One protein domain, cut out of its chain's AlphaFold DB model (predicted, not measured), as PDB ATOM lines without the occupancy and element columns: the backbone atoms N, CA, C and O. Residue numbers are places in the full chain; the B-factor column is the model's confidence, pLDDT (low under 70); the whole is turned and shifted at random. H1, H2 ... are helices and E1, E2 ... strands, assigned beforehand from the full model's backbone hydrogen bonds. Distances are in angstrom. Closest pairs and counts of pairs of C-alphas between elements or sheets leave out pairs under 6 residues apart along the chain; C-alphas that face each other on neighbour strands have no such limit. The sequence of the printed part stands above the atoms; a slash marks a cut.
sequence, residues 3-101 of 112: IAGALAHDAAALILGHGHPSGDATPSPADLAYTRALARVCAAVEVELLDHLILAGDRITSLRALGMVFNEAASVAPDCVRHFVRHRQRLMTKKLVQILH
ATOM      1  N   ILE A   3     218.310 192.471-315.235       85.06
ATOM      2  CA  ILE A   3     218.712 192.978-316.560       85.06
ATOM      3  C   ILE A   3     217.588 192.883-317.593       85.06
ATOM      4  O   ILE A   3     217.366 193.827-318.338       85.06
ATOM      5  N   ALA A   4     216.832 191.781-317.609       84.62
ATOM      6  CA  ALA A   4     215.704 191.642-318.532       84.62
ATOM      7  C   ALA A   4     214.649 192.738-318.317       84.62
ATOM      8  O   ALA A   4     214.066 193.215-319.282       84.62
ATOM      9  N   GLY A   5     214.432 193.157-317.063       83.94
ATOM     10  CA  GLY A   5     213.573 194.298-316.755       83.94
ATOM     11  C   GLY A   5     214.149 195.608-317.289       83.94
ATOM     12  O   GLY A   5     213.428 196.356-317.931       83.94
ATOM     13  N   ALA A   6     215.444 195.858-317.078       81.75
ATOM     14  CA  ALA A   6     216.111 197.055-317.594       81.75
ATOM     15  C   ALA A   6     215.985 197.168-319.124       81.75
ATOM     16  O   ALA A   6     215.539 198.193-319.626       81.75
ATOM     17  N   LEU A   7     216.271 196.086-319.852       82.56
ATOM     18  CA  LEU A   7     216.169 196.057-321.314       82.56
ATOM     19  C   LEU A   7     214.727 196.194-321.814       82.56
ATOM     20  O   LEU A   7     214.477 196.917-322.770       82.56
ATOM     21  N   ALA A   8     213.761 195.542-321.158       81.50
ATOM     22  CA  ALA A   8     212.348 195.643-321.534       81.50
ATOM     23  C   ALA A   8     211.775 197.064-321.388       81.50
ATOM     24  O   ALA A   8     210.727 197.363-321.955       81.50
ATOM     25  N   HIS A   9     212.446 197.916-320.615       79.31
ATOM     26  CA  HIS A   9     212.075 199.307-320.400       79.31
ATOM     27  C   HIS A   9     213.012 200.294-321.103       79.31
ATOM     28  O   HIS A   9     212.876 201.481-320.861       79.31
ATOM     29  N   ASP A  10     213.945 199.853-321.953       79.00
ATOM     30  CA  ASP A  10     214.915 200.754-322.602       79.00
ATOM     31  C   ASP A  10     215.684 201.623-321.578       79.00
ATOM     32  O   ASP A  10     215.854 202.838-321.700       79.00
ATOM     33  N   ALA A  11     216.075 200.993-320.467       77.06
ATOM     34  CA  ALA A  11     216.790 201.649-319.384       77.06
ATOM     35  C   ALA A  11     218.183 202.090-319.843       77.06
ATOM     36  O   ALA A  11     218.968 201.250-320.265       77.06
ATOM     37  N   ALA A  12     218.552 203.351-319.622       79.06
ATOM     38  CA  ALA A  12     219.963 203.747-319.704       79.06
ATOM     39  C   ALA A  12     220.716 203.413-318.412       79.06
ATOM     40  O   ALA A  12     221.925 203.209-318.422       79.06
ATOM     41  N   ALA A  13     220.011 203.363-317.278       82.69
ATOM     42  CA  ALA A  13     220.630 203.119-315.988       82.69
ATOM     43  C   ALA A  13     219.673 202.452-314.991       82.69
ATOM     44  O   ALA A  13     218.449 202.492-315.139       82.69
ATOM     45  N   LEU A  14     220.221 201.853-313.933       83.44
ATOM     46  CA  LEU A  14     219.442 201.293-312.834       83.44
ATOM     47  C   LEU A  14     220.107 201.471-311.467       83.44
ATOM     48  O   LEU A  14     221.330 201.460-311.332       83.44
ATOM     49  N   ILE A  15     219.270 201.568-310.436       85.94
ATOM     50  CA  ILE A  15     219.657 201.421-309.031       85.94
ATOM     51  C   ILE A  15     219.078 200.103-308.529       85.94
ATOM     52  O   ILE A  15     217.873 199.853-308.642       85.94
ATOM     53  N   LEU A  16     219.934 199.264-307.959       87.69
ATOM     54  CA  LEU A  16     219.528 198.041-307.286       87.69
ATOM     55  C   LEU A  16     219.310 198.330-305.801       87.69
ATOM     56  O   LEU A  16     220.126 198.977-305.165       87.69
ATOM     57  N   GLY A  17     218.235 197.812-305.228       88.00
ATOM     58  CA  GLY A  17     217.998 197.803-303.795       88.00
ATOM     59  C   GLY A  17     217.569 196.419-303.334       88.00
ATOM     60  O   GLY A  17     216.737 195.777-303.979       88.00
ATOM     61  N   HIS A  18     218.081 195.944-302.206       87.06
ATOM     62  CA  HIS A  18     217.499 194.785-301.533       87.06
ATOM     63  C   HIS A  18     217.326 195.034-300.039       87.06
ATOM     64  O   HIS A  18     217.945 195.925-299.467       87.06
ATOM     65  N   GLY A  19     216.439 194.260-299.418       83.69
ATOM     66  CA  GLY A  19     216.228 194.303-297.977       83.69
ATOM     67  C   GLY A  19     217.057 193.235-297.275       83.69
ATOM     68  O   GLY A  19     217.036 192.085-297.712       83.69
ATOM     69  N   HIS A  20     217.718 193.599-296.180       86.50
ATOM     70  CA  HIS A  20     218.304 192.682-295.208       86.50
ATOM     71  C   HIS A  20     217.320 192.481-294.045       86.50
ATOM     72  O   HIS A  20     217.175 193.372-293.205       86.50
ATOM     73  N   PRO A  21     216.637 191.319-293.953       80.62
ATOM     74  CA  PRO A  21     215.715 191.034-292.851       80.62
ATOM     75  C   PRO A  21     216.401 190.983-291.480       80.62
ATOM     76  O   PRO A  21     215.726 191.077-290.462       80.62
ATOM     77  N   SER A  22     217.730 190.835-291.453       84.06
ATOM     78  CA  SER A  22     218.552 190.829-290.238       84.06
ATOM     79  C   SER A  22     218.592 192.176-289.511       84.06
ATOM     80  O   SER A  22     218.983 192.212-288.350       84.06
ATOM     81  N   GLY A  23     218.237 193.279-290.180       82.94
ATOM     82  CA  GLY A  23     218.399 194.631-289.634       82.94
ATOM     83  C   GLY A  23     219.827 195.188-289.733       82.94
ATOM     84  O   GLY A  23     220.049 196.342-289.378       82.94
ATOM     85  N   ASP A  24     220.778 194.419-290.273       87.88
ATOM     86  CA  ASP A  24     222.143 194.873-290.554       87.88
ATOM     87  C   ASP A  24     222.287 195.268-292.031       87.88
ATOM     88  O   ASP A  24     222.074 194.447-292.922       87.88
ATOM     89  N   ALA A  25     222.665 196.521-292.293       89.00
ATOM     90  CA  ALA A  25     222.884 197.043-293.643       89.00
ATOM     91  C   ALA A  25     224.311 196.788-294.171       89.00
ATOM     92  O   ALA A  25     224.693 197.341-295.204       89.00
ATOM     93  N   THR A  26     225.127 195.995-293.473       92.44
ATOM     94  CA  THR A  26     226.479 195.633-293.913       92.44
ATOM     95  C   THR A  26     226.416 194.708-295.135       92.44
ATOM     96  O   THR A  26     225.713 193.695-295.091       92.44
ATOM     97  N   PRO A  27     227.149 195.003-296.226       92.44
ATOM     98  CA  PRO A  27     227.192 194.132-297.396       92.44
ATOM     99  C   PRO A  27     227.829 192.784-297.083       92.44
ATOM    100  O   PRO A  27     228.953 192.707-296.584       92.44
ATOM    101  N   SER A  28     227.138 191.708-297.450       92.62
ATOM    102  CA  SER A  28     227.687 190.359-297.402       92.62
ATOM    103  C   SER A  28     228.604 190.088-298.605       92.62
ATOM    104  O   SER A  28     228.495 190.736-299.654       92.62
ATOM    105  N   PRO A  29     229.479 189.066-298.533       93.25
ATOM    106  CA  PRO A  29     230.267 188.634-299.686       93.25
ATOM    107  C   PRO A  29     229.413 188.263-300.909       93.25
ATOM    108  O   PRO A  29     229.835 188.487-302.047       93.25
ATOM    109  N   ALA A  30     228.206 187.730-300.688       91.94
ATOM    110  CA  ALA A  30     227.266 187.402-301.754       91.94
ATOM    111  C   ALA A  30     226.731 188.665-302.447       91.94
ATOM    112  O   ALA A  30     226.617 188.681-303.673       91.94
ATOM    113  N   ASP A  31     226.487 189.739-301.693       91.88
ATOM    114  CA  ASP A  31     226.038 191.021-302.245       91.88
ATOM    115  C   ASP A  31     227.121 191.637-303.120       91.88
ATOM    116  O   ASP A  31     226.842 192.083-304.232       91.88
ATOM    117  N   LEU A  32     228.379 191.589-302.674       92.19
ATOM    118  CA  LEU A  32     229.525 192.073-303.448       92.19
ATOM    119  C   LEU A  32     229.728 191.263-304.730       92.19
ATOM    120  O   LEU A  32     229.913 191.838-305.805       92.19
ATOM    121  N   ALA A  33     229.671 189.931-304.638       92.50
ATOM    122  CA  ALA A  33     229.777 189.056-305.800       92.50
ATOM    123  C   ALA A  33     228.646 189.322-306.804       92.50
ATOM    124  O   ALA A  33     228.902 189.466-308.002       92.50
ATOM    125  N   TYR A  34     227.413 189.468-306.311       92.06
ATOM    126  CA  TYR A  34     226.251 189.785-307.134       92.06
ATOM    127  C   TYR A  34     226.378 191.155-307.802       92.06
ATOM    128  O   TYR A  34     226.158 191.265-309.003       92.06
ATOM    129  N   THR A  35     226.793 192.179-307.055       91.69
ATOM    130  CA  THR A  35     227.002 193.544-307.568       91.69
ATOM    131  C   THR A  35     228.025 193.557-308.692       91.69
ATOM    132  O   THR A  35     227.780 194.143-309.740       91.69
ATOM    133  N   ARG A  36     229.156 192.864-308.512       91.69
ATOM    134  CA  ARG A  36     230.209 192.765-309.531       91.69
ATOM    135  C   ARG A  36     229.734 192.027-310.777       91.69
ATOM    136  O   ARG A  36     230.016 192.468-311.886       91.69
ATOM    137  N   ALA A  37     229.021 190.914-310.608       91.69
ATOM    138  CA  ALA A  37     228.454 190.175-311.731       91.69
ATOM    139  C   ALA A  37     227.426 191.027-312.487       91.69
ATOM    140  O   ALA A  37     227.475 191.106-313.711       91.69
ATOM    141  N   LEU A  38     226.546 191.714-311.757       90.44
ATOM    142  CA  LEU A  38     225.538 192.589-312.337       90.44
ATOM    143  C   LEU A  38     226.179 193.755-313.091       90.44
ATOM    144  O   LEU A  38     225.801 193.984-314.229       90.44
ATOM    145  N   ALA A  39     227.179 194.423-312.509       89.69
ATOM    146  CA  ALA A  39     227.905 195.517-313.154       89.69
ATOM    147  C   ALA A  39     228.530 195.085-314.491       89.69
ATOM    148  O   ALA A  39     228.430 195.806-315.478       89.69
ATOM    149  N   ARG A  40     229.110 193.877-314.551       90.06
ATOM    150  CA  ARG A  40     229.663 193.319-315.797       90.06
ATOM    151  C   ARG A  40     228.591 193.080-316.857       90.06
ATOM    152  O   ARG A  40     228.821 193.388-318.019       90.06
ATOM    153  N   VAL A  41     227.438 192.531-316.471       91.19
ATOM    154  CA  VAL A  41     226.339 192.292-317.420       91.19
ATOM    155  C   VAL A  41     225.731 193.612-317.887       91.19
ATOM    156  O   VAL A  41     225.520 193.773-319.079       91.19
ATOM    157  N   CYS A  42     225.505 194.552-316.968       88.88
ATOM    158  CA  CYS A  42     225.079 195.926-317.235       88.88
ATOM    159  C   CYS A  42     225.966 196.591-318.301       88.88
ATOM    160  O   CYS A  42     225.459 197.021-319.332       88.88
ATOM    161  N   ALA A  43     227.290 196.562-318.111       86.75
ATOM    162  CA  ALA A  43     228.244 197.113-319.070       86.75
ATOM    163  C   ALA A  43     228.172 196.436-320.450       86.75
ATOM    164  O   ALA A  43     228.291 197.106-321.470       86.75
ATOM    165  N   ALA A  44     227.942 195.120-320.498       90.06
ATOM    166  CA  ALA A  44     227.833 194.376-321.753       90.06
ATOM    167  C   ALA A  44     226.569 194.707-322.565       90.06
ATOM    168  O   ALA A  44     226.510 194.369-323.745       90.06
ATOM    169  N   VAL A  45     225.560 195.322-321.943       88.88
ATOM    170  CA  VAL A  45     224.288 195.686-322.584       88.88
ATOM    171  C   VAL A  45     224.014 197.191-322.529       88.88
ATOM    172  O   VAL A  45     222.867 197.599-322.656       88.88
ATOM    173  N   GLU A  46     225.059 197.994-322.311       86.94
ATOM    174  CA  GLU A  46     225.006 199.465-322.292       86.94
ATOM    175  C   GLU A  46     224.015 200.055-321.265       86.94
ATOM    176  O   GLU A  46     223.510 201.162-321.428       86.94
ATOM    177  N   VAL A  47     223.776 199.339-320.161       85.56
ATOM    178  CA  VAL A  47     222.981 199.824-319.022       85.56
ATOM    179  C   VAL A  47     223.912 200.172-317.871       85.56
ATOM    180  O   VAL A  47     224.717 199.347-317.446       85.56
ATOM    181  N   GLU A  48     223.778 201.355-317.281       85.06
ATOM    182  CA  GLU A  48     224.614 201.768-316.155       85.06
ATOM    183  C   GLU A  48     224.066 201.268-314.800       85.06
ATOM    184  O   GLU A  48     222.925 201.542-314.433       85.06
ATOM    185  N   LEU A  49     224.881 200.573-313.993       87.19
ATOM    186  CA  LEU A  49     224.556 200.319-312.580       87.19
ATOM    187  C   LEU A  49     224.980 201.528-311.730       87.19
ATOM    188  O   LEU A  49     226.154 201.674-311.376       87.19
ATOM    189  N   LEU A  50     224.024 202.387-311.374       87.00
ATOM    190  CA  LEU A  50     224.310 203.590-310.591       87.00
ATOM    191  C   LEU A  50     224.616 203.270-309.138       87.00
ATOM    192  O   LEU A  50     225.548 203.831-308.584       87.00
ATOM    193  N   ASP A  51     223.860 202.392-308.495       88.25
ATOM    194  CA  ASP A  51     224.133 202.032-307.106       88.25
ATOM    195  C   ASP A  51     223.515 200.683-306.748       88.25
ATOM    196  O   ASP A  51     222.604 200.192-307.424       88.25
ATOM    197  N   HIS A  52     224.002 200.110-305.654       90.12
ATOM    198  CA  HIS A  52     223.367 199.009-304.959       90.12
ATOM    199  C   HIS A  52     223.145 199.406-303.496       90.12
ATOM    200  O   HIS A  52     224.090 199.607-302.736       90.12
ATOM    201  N   LEU A  53     221.877 199.542-303.125       89.44
ATOM    202  CA  LEU A  53     221.409 199.952-301.814       89.44
ATOM    203  C   LEU A  53     221.006 198.737-300.977       89.44
ATOM    204  O   LEU A  53     220.118 197.969-301.355       89.44
ATOM    205  N   ILE A  54     221.610 198.604-299.804       90.25
ATOM    206  CA  ILE A  54     221.215 197.618-298.800       90.25
ATOM    207  C   ILE A  54     220.317 198.309-297.787       90.25
ATOM    208  O   ILE A  54     220.744 199.243-297.110       90.25
ATOM    209  N   LEU A  55     219.067 197.863-297.709       87.31
ATOM    210  CA  LEU A  55     218.031 198.427-296.851       87.31
ATOM    211  C   LEU A  55     217.855 197.536-295.619       87.31
ATOM    212  O   LEU A  55     217.484 196.370-295.755       87.31
ATOM    213  N   ALA A  56     218.071 198.071-294.422       87.00
ATOM    214  CA  ALA A  56     217.894 197.333-293.175       87.00
ATOM    215  C   ALA A  56     217.179 198.212-292.139       87.00
ATOM    216  O   ALA A  56     217.797 199.002-291.428       87.00
ATOM    217  N   GLY A  57     215.847 198.111-292.089       82.62
ATOM    218  CA  GLY A  57     215.020 198.992-291.263       82.62
ATOM    219  C   GLY A  57     215.133 200.455-291.702       82.62
ATOM    220  O   GLY A  57     214.779 200.795-292.830       82.62
ATOM    221  N   ASP A  58     215.624 201.307-290.805       82.75
ATOM    222  CA  ASP A  58     215.915 202.727-291.028       82.75
ATOM    223  C   ASP A  58     217.320 202.984-291.604       82.75
ATOM    224  O   ASP A  58     217.646 204.114-291.976       82.75
ATOM    225  N   ARG A  59     218.154 201.943-291.716       83.81
ATOM    226  CA  ARG A  59     219.523 202.034-292.228       83.81
ATOM    227  C   ARG A  59     219.577 201.729-293.715       83.81
ATOM    228  O   ARG A  59     218.935 200.799-294.207       83.81
ATOM    229  N   ILE A  60     220.397 202.501-294.421       88.00
ATOM    230  CA  ILE A  60     220.674 202.320-295.843       88.00
ATOM    231  C   ILE A  60     222.184 202.384-296.049       88.00
ATOM    232  O   ILE A  60     222.810 203.379-295.684       88.00
ATOM    233  N   THR A  61     222.747 201.357-296.679       90.06
ATOM    234  CA  THR A  61     224.147 201.348-297.119       90.06
ATOM    235  C   THR A  61     224.209 201.428-298.638       90.06
ATOM    236  O   THR A  61     223.591 200.618-299.323       90.06
ATOM    237  N   SER A  62     224.970 202.389-299.164       87.94
ATOM    238  CA  SER A  62     225.266 202.524-300.596       87.94
ATOM    239  C   SER A  62     226.597 201.849-300.911       87.94
ATOM    240  O   SER A  62     227.641 202.254-300.395       87.94
ATOM    241  N   LEU A  63     226.583 200.833-301.775       91.56
ATOM    242  CA  LEU A  63     227.817 200.181-302.213       91.56
ATOM    243  C   LEU A  63     228.656 201.115-303.090       91.56
ATOM    244  O   LEU A  63     229.881 201.016-303.048       91.56
ATOM    245  N   ARG A  64     228.052 202.052-303.837       89.25
ATOM    246  CA  ARG A  64     228.827 203.078-304.552       89.25
ATOM    247  C   ARG A  64     229.567 203.992-303.578       89.25
ATOM    248  O   ARG A  64     230.750 204.240-303.788       89.25
ATOM    249  N   ALA A  65     228.914 204.459-302.512       87.25
ATOM    250  CA  ALA A  65     229.553 205.313-301.506       87.25
ATOM    251  C   ALA A  65     230.704 204.599-300.776       87.25
ATOM    252  O   ALA A  65     231.669 205.241-300.371       87.25
ATOM    253  N   LEU A  66     230.626 203.271-300.655       87.75
ATOM    254  CA  LEU A  66     231.702 202.427-300.132       87.75
ATOM    255  C   LEU A  66     232.797 202.090-301.164       87.75
ATOM    256  O   LEU A  66     233.722 201.348-300.841       87.75
ATOM    257  N   GLY A  67     232.703 202.582-302.405       86.69
ATOM    258  CA  GLY A  67     233.669 202.291-303.473       86.69
ATOM    259  C   GLY A  67     233.594 200.858-304.013       86.69
ATOM    260  O   GLY A  67     234.578 200.334-304.525       86.69
ATOM    261  N   MET A  68     232.443 200.196-303.872       84.25
ATOM    262  CA  MET A  68     232.234 198.784-304.228       84.25
ATOM    263  C   MET A  68     231.484 198.588-305.557       84.25
ATOM    264  O   MET A  68     231.289 197.449-305.990       84.25
ATOM    265  N   VAL A  69     231.072 199.681-306.208       79.44
ATOM    266  CA  VAL A  69     230.506 199.701-307.567       79.44
ATOM    267  C   VAL A  69     231.547 200.312-308.501       79.44
ATOM    268  O   VAL A  69     231.988 201.435-308.281       79.44
ATOM    269  N   PHE A  70     231.935 199.567-309.535       65.50
ATOM    270  CA  PHE A  70     233.029 199.921-310.440       65.50
ATOM    271  C   PHE A  70     232.463 200.167-311.843       65.50
ATOM    272  O   PHE A  70     232.369 199.236-312.640       65.50
ATOM    273  N   ASN A  71     232.036 201.397-312.123       63.34
ATOM    274  CA  ASN A  71     231.863 201.881-313.491       63.34
ATOM    275  C   ASN A  71     232.357 203.330-313.578       63.34
ATOM    276  O   ASN A  71     232.055 204.137-312.695       63.34
ATOM    277  N   GLU A  72     233.116 203.630-314.628       53.84
ATOM    278  CA  GLU A  72     233.573 204.979-314.960       53.84
ATOM    279  C   GLU A  72     232.446 205.700-315.720       53.84
ATOM    280  O   GLU A  72     231.841 205.122-316.617       53.84
ATOM    281  N   ALA A  73     232.187 206.958-315.354       48.12
ATOM    282  CA  ALA A  73     231.159 207.857-315.897       48.12
ATOM    283  C   ALA A  73     229.705 207.572-315.468       48.12
ATOM    284  O   ALA A  73     228.984 206.806-316.097       48.12
ATOM    285  N   ALA A  74     229.254 208.304-314.438       52.19
ATOM    286  CA  ALA A  74     227.834 208.548-314.213       52.19
ATOM    287  C   ALA A  74     227.316 209.482-315.310       52.19
ATOM    288  O   ALA A  74     227.534 210.692-315.259       52.19
ATOM    289  N   SER A  75     226.635 208.914-316.301       49.62
ATOM    290  CA  SER A  75     225.888 209.676-317.312       49.62
ATOM    291  C   SER A  75     224.595 210.290-316.741       49.62
ATOM    292  O   SER A  75     223.961 211.137-317.372       49.62
ATOM    293  N   VAL A  76     224.218 209.897-315.516       52.88
ATOM    294  CA  VAL A  76     223.033 210.367-314.789       52.88
ATOM    295  C   VAL A  76     223.429 211.350-313.687       52.88
ATOM    296  O   VAL A  76     224.248 211.036-312.821       52.88
ATOM    297  N   ALA A  77     222.815 212.538-313.690       50.06
ATOM    298  CA  ALA A  77     223.083 213.590-312.712       50.06
ATOM    299  C   ALA A  77     222.893 213.097-311.251       50.06
ATOM    300  O   ALA A  77     221.893 212.429-310.955       50.06
ATOM    301  N   PRO A  78     223.792 213.459-310.308       50.69
ATOM    302  CA  PRO A  78     223.736 213.040-308.899       50.69
ATOM    303  C   PRO A  78     222.409 213.344-308.177       50.69
ATOM    304  O   PRO A  78     222.052 212.669-307.205       50.69
ATOM    305  N   ASP A  79     221.665 214.343-308.651       53.44
ATOM    306  CA  ASP A  79     220.409 214.793-308.047       53.44
ATOM    307  C   ASP A  79     219.256 213.793-308.233       53.44
ATOM    308  O   ASP A  79     218.426 213.636-307.331       53.44
ATOM    309  N   CYS A  80     219.256 213.019-309.326       50.25
ATOM    310  CA  CYS A  80     218.255 211.975-309.577       50.25
ATOM    311  C   CYS A  80     218.320 210.853-308.525       50.25
ATOM    312  O   CYS A  80     217.292 210.330-308.087       50.25
ATOM    313  N   VAL A  81     219.528 210.523-308.057       53.56
ATOM    314  CA  VAL A  81     219.760 209.486-307.038       53.56
ATOM    315  C   VAL A  81     219.250 209.946-305.667       53.56
ATOM    316  O   VAL A  81     218.594 209.187-304.951       53.56
ATOM    317  N   ARG A  82     219.491 211.214-305.300       53.84
ATOM    318  CA  ARG A  82     219.080 211.777-303.999       53.84
ATOM    319  C   ARG A  82     217.569 211.960-303.878       53.84
ATOM    320  O   ARG A  82     217.016 211.728-302.802       53.84
ATOM    321  N   HIS A  83     216.900 212.356-304.961       54.62
ATOM    322  CA  HIS A  83     215.442 212.485-304.987       54.62
ATOM    323  C   HIS A  83     214.755 211.123-304.778       54.62
ATOM    324  O   HIS A  83     213.766 211.013-304.051       54.62
ATOM    325  N   PHE A  84     215.334 210.056-305.335       56.03
ATOM    326  CA  PHE A  84     214.803 208.699-305.242       56.03
ATOM    327  C   PHE A  84     214.822 208.124-303.815       56.03
ATOM    328  O   PHE A  84     213.799 207.619-303.345       56.03
ATOM    329  N   VAL A  85     215.946 208.253-303.097       55.19
ATOM    330  CA  VAL A  85     216.081 207.749-301.713       55.19
ATOM    331  C   VAL A  85     215.019 208.358-300.786       55.19
ATOM    332  O   VAL A  85     214.529 207.687-299.879       55.19
ATOM    333  N   ARG A  86     214.603 209.606-301.044       52.47
ATOM    334  CA  ARG A  86     213.600 210.316-300.239       52.47
ATOM    335  C   ARG A  86     212.154 209.893-300.521       52.47
ATOM    336  O   ARG A  86     211.326 210.000-299.622       52.47
ATOM    337  N   HIS A  87     211.831 209.404-301.721       51.59
ATOM    338  CA  HIS A  87     210.433 209.179-302.122       51.59
ATOM    339  C   HIS A  87     209.927 207.730-302.018       51.59
ATOM    340  O   HIS A  87     208.714 207.520-302.070       51.59
ATOM    341  N   ARG A  88     210.791 206.717-301.830       52.66
ATOM    342  CA  ARG A  88     210.371 205.296-301.860       52.66
ATOM    343  C   ARG A  88     210.755 204.422-300.656       52.66
ATOM    344  O   ARG A  88     210.914 203.214-300.796       52.66
ATOM    345  N   GLN A  89     210.719 204.968-299.440       46.84
ATOM    346  CA  GLN A  89     210.806 204.184-298.188       46.84
ATOM    347  C   GLN A  89     209.585 203.267-297.890       46.84
ATOM    348  O   GLN A  89     209.531 202.639-296.839       46.84
ATOM    349  N   ARG A  90     208.585 203.162-298.784       40.47
ATOM    350  CA  ARG A  90     207.287 202.502-298.502       40.47
ATOM    351  C   ARG A  90     207.117 201.064-299.013       40.47
ATOM    352  O   ARG A  90     206.075 200.470-298.762       40.47
ATOM    353  N   LEU A  91     208.091 200.499-299.727       41.94
ATOM    354  CA  LEU A  91     207.985 199.159-300.326       41.94
ATOM    355  C   LEU A  91     208.970 198.206-299.644       41.94
ATOM    356  O   LEU A  91     210.059 197.932-300.136       41.94
ATOM    357  N   MET A  92     208.573 197.743-298.462       43.59
ATOM    358  CA  MET A  92     209.256 196.686-297.729       43.59
ATOM    359  C   MET A  92     208.873 195.333-298.342       43.59
ATOM    360  O   MET A  92     207.692 195.025-298.494       43.59
ATOM    361  N   THR A  93     209.892 194.522-298.635       34.81
ATOM    362  CA  THR A  93     209.884 193.166-299.224       34.81
ATOM    363  C   THR A  93     209.976 193.103-300.765       34.81
ATOM    364  O   THR A  93     209.097 193.560-301.486       34.81
ATOM    365  N   LYS A  94     211.037 192.424-301.246       38.50
ATOM    366  CA  LYS A  94     211.455 192.126-302.642       38.50
ATOM    367  C   LYS A  94     212.415 193.150-303.273       38.50
ATOM    368  O   LYS A  94     212.240 194.352-303.137       38.50
ATOM    369  N   LYS A  95     213.460 192.627-303.941       47.88
ATOM    370  CA  LYS A  95     214.507 193.377-304.665       47.88
ATOM    371  C   LYS A  95     213.878 194.525-305.460       47.88
ATOM    372  O   LYS A  95     213.105 194.274-306.383       47.88
ATOM    373  N   LEU A  96     214.202 195.756-305.089       52.97
ATOM    374  CA  LEU A  96     213.767 196.958-305.774       52.97
ATOM    375  C   LEU A  96     214.758 197.221-306.906       52.97
ATOM    376  O   LEU A  96     215.948 197.383-306.666       52.97
ATOM    377  N   VAL A  97     214.285 197.235-308.144       59.62
ATOM    378  CA  VAL A  97     215.072 197.716-309.281       59.62
ATOM    379  C   VAL A  97     214.404 199.002-309.716       59.62
ATOM    380  O   VAL A  97     213.260 198.970-310.168       59.62
ATOM    381  N   GLN A  98     215.079 200.131-309.530       63.66
ATOM    382  CA  GLN A  98     214.629 201.379-310.123       63.66
ATOM    383  C   GLN A  98     215.322 201.528-311.466       63.66
ATOM    384  O   GLN A  98     216.542 201.651-311.525       63.66
ATOM    385  N   ILE A  99     214.523 201.501-312.522       62.38
ATOM    386  CA  ILE A  99     214.965 201.758-313.885       62.38
ATOM    387  C   ILE A  99     214.906 203.266-314.113       62.38
ATOM    388  O   ILE A  99     213.905 203.914-313.791       62.38
ATOM    389  N   LEU A 100     216.007 203.817-314.608       56.25
ATOM    390  CA  LEU A 100     216.146 205.212-314.980       56.25
ATOM    391  C   LEU A 100     216.299 205.263-316.498       56.25
ATOM    392  O   LEU A 100     217.213 204.668-317.074       56.25
ATOM    393  N   HIS A 101     215.372 205.961-317.137       54.72
ATOM    394  CA  HIS A 101     215.479 206.280-318.552       54.72
ATOM    395  C   HIS A 101     216.460 207.445-318.718       54.72
ATOM    396  O   HIS A 101     216.547 208.297-317.823       54.72
TER     397      HIS A 101
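Overview. This is residues 3 to 101 of the 112 residues of the protein "MPN domain-containing protein" of Diploscapter pachys (UniProt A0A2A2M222). A twisted sheet of four strands forms the core, with the long helix H2 running along one face over E2 and E1. The short helix H1 is on that same face near the E4 side, and H3 crosses the other face slantwise. The printed part has 99 residues, with three named helices and four named strands in the order H1 E1 H2 E2 E3 H3 E4; the sheet is mixed, in the order E3 E2 E1 E4, and the class is mixed, helices and strands. It is compact, with a radius of gyration of the C-alphas of 12.8 A, and rounded, spanning 34 by 29 by 23 A.

Along the chain. Find C-alpha 3 at (218.712, 192.978, -316.560), where H1 begins; it runs to residue 8. Next look at E1, residues 13 to 19, 20.5 A long. H2, residues 29 to 44, starts at C-alpha 29 at (230.267, 188.634, -299.686) and is 22.9 A long. E2, residues 48 to 56, is 24.3 A long, and E3 covers residues 59 to 62. H3, residues 78 to 87, is 15.4 A long. E4, residues 96 to 100, is 12.6 A long and ends at C-alpha 100 at (216.146, 205.212, -314.980).

Arrangement. Begin at the inner strands E1 and E2, which are parallel at 16 degrees; N 53 and O 16 are 2.7 A apart, within hydrogen-bond range. With H2 between them they make a strand-helix-strand unit, two parallel neighbour strands joined through a helix, its crossover right-handed. E2 and E3 are a hairpin, antiparallel at 158 degrees, with N 54 and O 61 at 2.9 A. E1 and E4 are antiparallel at 166 degrees, with N 17 and O 96 at 2.7 A. E3, H3 and E4 make a split unit, with E2 and E1 between its strands, its crossover left-handed. H2 has a height over the sheet of 9.9 A; its closest C-alphas to E2 are those of Ala 39 and Leu 49, 5.9 A. H1 is on the same face, its Ala 6 having its C-alpha 6.1 A from that of Ile 99 in E4. H3 is on the opposite face, over E1, at a height of 9.0 A, and is apart from H1 and H2. Every O i to N i+4 pair is within hydrogen-bond range in H1 and H2, and 4 of 6 are in H3.

Size, cuts and confidence. The C-alphas of Asp 10 and Ser 22, the two farthest apart, are 34.0 A from each other. The printed part has no cut. The long link is E3 to H3, residues 63 to 77. Look at the B-factor column from residue 70 to 101: these 32 residues are under 70, and the mean of the printed part is 75.7.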